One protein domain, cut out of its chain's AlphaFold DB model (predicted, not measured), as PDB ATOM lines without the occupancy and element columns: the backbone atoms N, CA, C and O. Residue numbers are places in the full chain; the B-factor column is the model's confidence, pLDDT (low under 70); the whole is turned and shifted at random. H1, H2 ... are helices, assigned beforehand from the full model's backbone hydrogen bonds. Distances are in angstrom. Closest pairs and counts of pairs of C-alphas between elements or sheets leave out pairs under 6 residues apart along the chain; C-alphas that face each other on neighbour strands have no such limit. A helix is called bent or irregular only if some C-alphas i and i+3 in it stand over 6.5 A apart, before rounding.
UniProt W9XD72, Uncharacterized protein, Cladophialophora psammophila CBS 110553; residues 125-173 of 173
ATOM      1  N   ASP A 125     149.748 107.527 121.284       67.38
ATOM      2  CA  ASP A 125     150.677 107.943 120.237       67.38
ATOM      3  C   ASP A 125     150.192 109.203 119.498       67.38
ATOM      4  O   ASP A 125     149.018 109.597 119.532       67.38
ATOM      5  N   GLY A 126     151.149 109.896 118.875       78.06
ATOM      6  CA  GLY A 126     150.906 111.068 118.036       78.06
ATOM      7  C   GLY A 126     150.112 112.188 118.719       78.06
ATOM      8  O   GLY A 126     150.290 112.481 119.897       78.06
ATOM      9  N   PHE A 127     149.211 112.806 117.954       80.50
ATOM     10  CA  PHE A 127     148.392 113.952 118.368       80.50
ATOM     11  C   PHE A 127     147.607 113.726 119.672       80.50
ATOM     12  O   PHE A 127     147.401 114.656 120.450       80.50
ATOM     13  N   TRP A 128     147.165 112.493 119.941       81.31
ATOM     14  CA  TRP A 128     146.372 112.200 121.135       81.31
ATOM     15  C   TRP A 128     147.206 112.218 122.410       81.31
ATOM     16  O   TRP A 128     146.668 112.561 123.463       81.31
ATOM     17  N   ALA A 129     148.497 111.881 122.332       81.19
ATOM     18  CA  ALA A 129     149.386 111.863 123.489       81.19
ATOM     19  C   ALA A 129     149.487 113.248 124.155       81.19
ATOM     20  O   ALA A 129     149.469 113.327 125.385       81.19
ATOM     21  N   ASP A 130     149.462 114.318 123.355       85.75
ATOM     22  CA  ASP A 130     149.578 115.711 123.809       85.75
ATOM     23  C   ASP A 130     148.310 116.246 124.498       85.75
ATOM     24  O   ASP A 130     148.344 117.261 125.198       85.75
ATOM     25  N   LEU A 131     147.172 115.565 124.335       85.81
ATOM     26  CA  LEU A 131     145.909 115.957 124.954       85.81
ATOM     27  C   LEU A 131     145.719 115.294 126.327       85.81
ATOM     28  O   LEU A 131     146.042 114.112 126.493       85.81
ATOM     29  N   PRO A 132     145.088 115.981 127.304       87.00
ATOM     30  CA  PRO A 132     144.681 115.352 128.558       87.00
ATOM     31  C   PRO A 132     143.797 114.125 128.303       87.00
ATOM     32  O   PRO A 132     142.833 114.215 127.545       87.00
ATOM     33  N   ARG A 133     144.053 112.995 128.983       79.94
ATOM     34  CA  ARG A 133     143.324 111.718 128.783       79.94
ATOM     35  C   ARG A 133     141.799 111.876 128.746       79.94
ATOM     36  O   ARG A 133     141.151 111.364 127.838       79.94
ATOM     37  N   ARG A 134     141.247 112.664 129.674       82.12
ATOM     38  CA  ARG A 134     139.804 112.950 129.769       82.12
ATOM     39  C   ARG A 134     139.240 113.723 128.569       82.12
ATOM     40  O   ARG A 134     138.065 113.580 128.261       82.12
ATOM     41  N   ALA A 135     140.059 114.520 127.882       87.06
ATOM     42  CA  ALA A 135     139.643 115.285 126.708       87.06
ATOM     43  C   ALA A 135     139.588 114.431 125.430       87.06
ATOM     44  O   ALA A 135     138.895 114.792 124.485       87.06
ATOM     45  N   ARG A 136     140.280 113.286 125.386       86.25
ATOM     46  CA  ARG A 136     140.449 112.494 124.154       86.25
ATOM     47  C   ARG A 136     139.157 111.828 123.688       86.25
ATOM     48  O   ARG A 136     138.843 111.880 122.505       86.25
ATOM     49  N   ASN A 137     138.376 111.248 124.603       85.81
ATOM     50  CA  ASN A 137     137.085 110.642 124.247       85.81
ATOM     51  C   ASN A 137     136.071 111.699 123.784       85.81
ATOM     52  O   ASN A 137     135.322 111.453 122.843       85.81
ATOM     53  N   VAL A 138     136.113 112.900 124.373       89.69
ATOM     54  CA  VAL A 138     135.318 114.046 123.909       89.69
ATOM     55  C   VAL A 138     135.795 114.516 122.531       89.69
ATOM     56  O   VAL A 138     134.976 114.729 121.648       89.69
ATOM     57  N   GLY A 139     137.107 114.611 122.299       90.50
ATOM     58  CA  GLY A 139     137.666 114.948 120.985       90.50
ATOM     59  C   GLY A 139     137.209 113.981 119.890       90.50
ATOM     60  O   GLY A 139     136.725 114.418 118.851       90.50
ATOM     61  N   ARG A 140     137.245 112.671 120.163       89.00
ATOM     62  CA  ARG A 140     136.738 111.629 119.249       89.00
ATOM     63  C   ARG A 140     135.242 111.763 118.957       89.00
ATOM     64  O   ARG A 140     134.819 111.471 117.842       89.00
ATOM     65  N   LEU A 141     134.444 112.226 119.922       91.88
ATOM     66  CA  LEU A 141     133.029 112.538 119.700       91.88
ATOM     67  C   LEU A 141     132.861 113.701 118.707       91.88
ATOM     68  O   LEU A 141     132.062 113.596 117.780       91.88
ATOM     69  N   TYR A 142     133.640 114.777 118.857       93.50
ATOM     70  CA  TYR A 142     133.621 115.904 117.915       93.50
ATOM     71  C   TYR A 142     134.109 115.512 116.520       93.50
ATOM     72  O   TYR A 142     133.527 115.953 115.533       93.50
ATOM     73  N   GLU A 143     135.136 114.666 116.414       93.38
ATOM     74  CA  GLU A 143     135.562 114.114 115.124       93.38
ATOM     75  C   GLU A 143     134.458 113.273 114.484       93.38
ATOM     76  O   GLU A 143     134.188 113.421 113.294       93.38
ATOM     77  N   ALA A 144     133.799 112.406 115.259       94.88
ATOM     78  CA  ALA A 144     132.693 111.606 114.752       94.88
ATOM     79  C   ALA A 144     131.572 112.500 114.206       94.88
ATOM     80  O   ALA A 144     131.114 112.277 113.090       94.88
ATOM     81  N   TYR A 145     131.217 113.563 114.930       95.25
ATOM     82  CA  TYR A 145     130.264 114.565 114.462       95.25
ATOM     83  C   TYR A 145     130.732 115.268 113.174       95.25
ATOM     84  O   TYR A 145     130.007 115.288 112.181       95.25
ATOM     85  N   ALA A 146     131.961 115.794 113.151       97.25
ATOM     86  CA  ALA A 146     132.506 116.540 112.013       97.25
ATOM     87  C   ALA A 146     132.624 115.692 110.734       97.25
ATOM     88  O   ALA A 146     132.443 116.204 109.630       97.25
ATOM     89  N   PHE A 147     132.910 114.396 110.879       97.25
ATOM     90  CA  PHE A 147     133.036 113.450 109.769       97.25
ATOM     91  C   PHE A 147     131.767 112.630 109.507       97.25
ATOM     92  O   PHE A 147     131.828 111.662 108.748       97.25
ATOM     93  N   ASN A 148     130.636 112.989 110.125       94.81
ATOM     94  CA  ASN A 148     129.360 112.285 109.991       94.81
ATOM     95  C   ASN A 148     129.468 110.763 110.244       94.81
ATOM     96  O   ASN A 148     128.878 109.944 109.538       94.81
ATOM     97  N   ARG A 149     130.285 110.375 111.230       95.38
ATOM     98  CA  ARG A 149     130.423 108.998 111.719       95.38
ATOM     99  C   ARG A 149     129.422 108.751 112.852       95.38
ATOM    100  O   ARG A 149     129.049 109.703 113.533       95.38
ATOM    101  N   PRO A 150     129.026 107.494 113.115       90.94
ATOM    102  CA  PRO A 150     128.120 107.186 114.216       90.94
ATOM    103  C   PRO A 150     128.668 107.636 115.576       90.94
ATOM    104  O   PRO A 150     129.832 107.392 115.900       90.94
ATOM    105  N   TYR A 151     127.807 108.247 116.387       91.62
ATOM    106  CA  TYR A 151     128.071 108.614 117.777       91.62
ATOM    107  C   TYR A 151     126.792 108.472 118.612       91.62
ATOM    108  O   TYR A 151     125.720 108.220 118.070       91.62
ATOM    109  N   GLY A 152     126.905 108.597 119.938       90.31
ATOM    110  CA  GLY A 152     125.742 108.520 120.820       90.31
ATOM    111  C   GLY A 152     124.851 109.753 120.704       90.31
ATOM    112  O   GLY A 152     125.278 110.853 121.050       90.31
ATOM    113  N   ASP A 153     123.625 109.557 120.238       91.38
ATOM    114  CA  ASP A 153     122.616 110.597 120.057       91.38
ATOM    115  C   ASP A 153     121.525 110.547 121.145       91.38
ATOM    116  O   ASP A 153     121.635 109.844 122.158       91.38
ATOM    117  N   TRP A 154     120.466 111.334 120.951       94.38
ATOM    118  CA  TRP A 154     119.344 111.411 121.886       94.38
ATOM    119  C   TRP A 154     118.493 110.141 121.924       94.38
ATOM    120  O   TRP A 154     117.975 109.802 122.989       94.38
ATOM    121  N   ASP A 155     118.378 109.415 120.811       92.50
ATOM    122  CA  ASP A 155     117.618 108.164 120.761       92.50
ATOM    123  C   ASP A 155     118.326 107.082 121.576       92.50
ATOM    124  O   ASP A 155     117.712 106.405 122.409       92.50
ATOM    125  N   LEU A 156     119.648 106.984 121.426       90.19
ATOM    126  CA  LEU A 156     120.469 106.129 122.268       90.19
ATOM    127  C   LEU A 156     120.391 106.550 123.741       90.19
ATOM    128  O   LEU A 156     120.257 105.695 124.619       90.19
ATOM    129  N   ALA A 157     120.470 107.850 124.041       92.06
ATOM    130  CA  ALA A 157     120.352 108.338 125.415       92.06
ATOM    131  C   ALA A 157     119.009 107.920 126.044       92.06
ATOM    132  O   ALA A 157     118.981 107.436 127.179       92.06
ATOM    133  N   LEU A 158     117.911 108.013 125.289       94.00
ATOM    134  CA  LEU A 158     116.590 107.571 125.727       94.00
ATOM    135  C   LEU A 158     116.548 106.062 126.016       94.00
ATOM    136  O   LEU A 158     115.984 105.654 127.032       94.00
ATOM    137  N   GLN A 159     117.158 105.225 125.169       89.88
ATOM    138  CA  GLN A 159     117.275 103.781 125.428       89.88
ATOM    139  C   GLN A 159     118.017 103.502 126.741       89.88
ATOM    140  O   GLN A 159     117.587 102.668 127.543       89.88
ATOM    141  N   ARG A 160     119.104 104.236 127.017       89.94
ATOM    142  CA  ARG A 160     119.851 104.094 128.279       89.94
ATOM    143  C   ARG A 160     119.034 104.527 129.489       89.94
ATOM    144  O   ARG A 160     119.063 103.823 130.494       89.94
ATOM    145  N   HIS A 161     118.257 105.601 129.387       91.81
ATOM    146  CA  HIS A 161     117.340 105.997 130.457       91.81
ATOM    147  C   HIS A 161     116.270 104.935 130.736       91.81
ATOM    148  O   HIS A 161     116.048 104.594 131.893       91.81
ATOM    149  N   LYS A 162     115.670 104.338 129.697       90.69
ATOM    150  CA  LYS A 162     114.706 103.234 129.866       90.69
ATOM    151  C   LYS A 162     115.324 102.024 130.573       90.69
ATOM    152  O   LYS A 162     114.677 101.404 131.412       90.69
ATOM    153  N   LEU A 163     116.579 101.696 130.258       89.25
ATOM    154  CA  LEU A 163     117.306 100.627 130.942       89.25
ATOM    155  C   LEU A 163     117.531 100.948 132.429       89.25
ATOM    156  O   LEU A 163     117.303 100.084 133.272       89.25
ATOM    157  N   LEU A 164     117.952 102.174 132.755       90.50
ATOM    158  CA  LEU A 164     118.141 102.611 134.144       90.50
ATOM    159  C   LEU A 164     116.827 102.576 134.937       90.50
ATOM    160  O   LEU A 164     116.808 102.074 136.060       90.50
ATOM    161  N   ASP A 165     115.721 103.014 134.332       90.69
ATOM    162  CA  ASP A 165     114.389 102.918 134.934       90.69
ATOM    163  C   ASP A 165     114.018 101.464 135.262       90.69
ATOM    164  O   ASP A 165     113.491 101.184 136.340       90.69
ATOM    165  N   ASN A 166     114.310 100.522 134.357       87.81
ATOM    166  CA  ASN A 166     114.048  99.100 134.584       87.81
ATOM    167  C   ASN A 166     114.908  98.530 135.722       87.81
ATOM    168  O   ASN A 166     114.401  97.765 136.542       87.81
ATOM    169  N   ILE A 167     116.180  98.932 135.809       89.69
ATOM    170  CA  ILE A 167     117.075  98.543 136.910       89.69
ATOM    171  C   ILE A 167     116.523  99.033 138.257       89.69
ATOM    172  O   ILE A 167     116.569  98.293 139.239       89.69
ATOM    173  N   GLN A 168     115.969 100.246 138.307       85.38
ATOM    174  CA  GLN A 168     115.431 100.821 139.539       85.38
ATOM    175  C   GLN A 168     114.078 100.209 139.943       85.38
ATOM    176  O   GLN A 168     113.822  99.999 141.126       85.38
ATOM    177  N   ARG A 169     113.191  99.921 138.981       80.25
ATOM    178  CA  ARG A 169     111.824  99.429 139.254       80.25
ATOM    179  C   ARG A 169     111.760  97.984 139.745       80.25
ATOM    180  O   ARG A 169     110.791  97.633 140.408       80.25
ATOM    181  N   ASN A 170     112.763  97.164 139.438       66.38
ATOM    182  CA  ASN A 170     112.797  95.750 139.822       66.38
ATOM    183  C   ASN A 170     113.209  95.503 141.287       66.38
ATOM    184  O   ASN A 170     113.397  94.353 141.680       66.38
ATOM    185  N   GLN A 171     113.320  96.552 142.106       58.72
ATOM    186  CA  GLN A 171     113.477  96.406 143.549       58.72
ATOM    187  C   GLN A 171     112.194  95.823 144.160       58.72
ATOM    188  O   GLN A 171     111.118  96.419 144.074       58.72
ATOM    189  N   VAL A 172     112.302  94.651 144.788       50.00
ATOM    190  CA  VAL A 172     111.246  94.139 145.669       50.00
ATOM    191  C   VAL A 172     111.219  95.044 146.903       50.00
ATOM    192  O   VAL A 172     112.248  95.206 147.552       50.00
ATOM    193  N   LYS A 173     110.069  95.676 147.166       41.72
ATOM    194  CA  LYS A 173     109.840  96.493 148.366       41.72
ATOM    195  C   LYS A 173     109.856  95.660 149.640       41.72
ATOM    196  O   LYS A 173     109.309  94.535 149.593       41.72
TER     197      LYS A 173
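What this domain is: This is residues 125 to 173 of the 173 residues of an uncharacterized protein of Cladophialophora psammophila CBS 110553 (UniProt W9XD72). The longest helix, H3, is a free arm that sticks out with its neighbouring loops, residues 153 to 173, and makes much of the length of an open, strung-out chain with no common core. H2 stands crosswise to the long axis of the whole, and the one-turn helix H1 sits near its first residues at the end away from H3. The printed part has 49 residues with three named helices, in the order H1, H2, H3, and no named strand; the class is all helix. It is extended, with a radius of gyration of the C-alphas of 16.6 A and spans of 53 by 23 by 11 A.

Where its parts are: H3, residues 154 to 169, measures 22.4 A from first to last C-alpha, from (119.344, 111.411, 121.886) to (111.824, 99.429, 139.254). H2, residues 133 to 146, measures 20.5 A. It is irregular, but only just: C-alphas 134 and 137 are 6.6 A apart. H1, residues 126 to 129, begins with C-alpha 126 at (150.906, 111.068, 118.036).

How they stand to each other: H3 touches no helix. It is apart from H2 and from H1. H1 and H2 are close but not clearly touching; their closest C-alphas, those of Trp 128 and Arg 136, are 6.7 A apart. In H3 every O i to N i+4 pair is within hydrogen-bond range, in H2 8 of 10 are, and H1 is too short for such a pair.

The domain as a whole: The C-alphas farthest apart, those of Gly 126 and Lys 173, are 53.1 A from each other. The printed part has no cut and ends at the chain's last residue. The link from H1 to H2 is tight, with 3 residues, and that from H2 to H3 is short, with 7. The mean pLDDT of the printed part is 85.9; residue 125 and residues 170 to 173 are under 70.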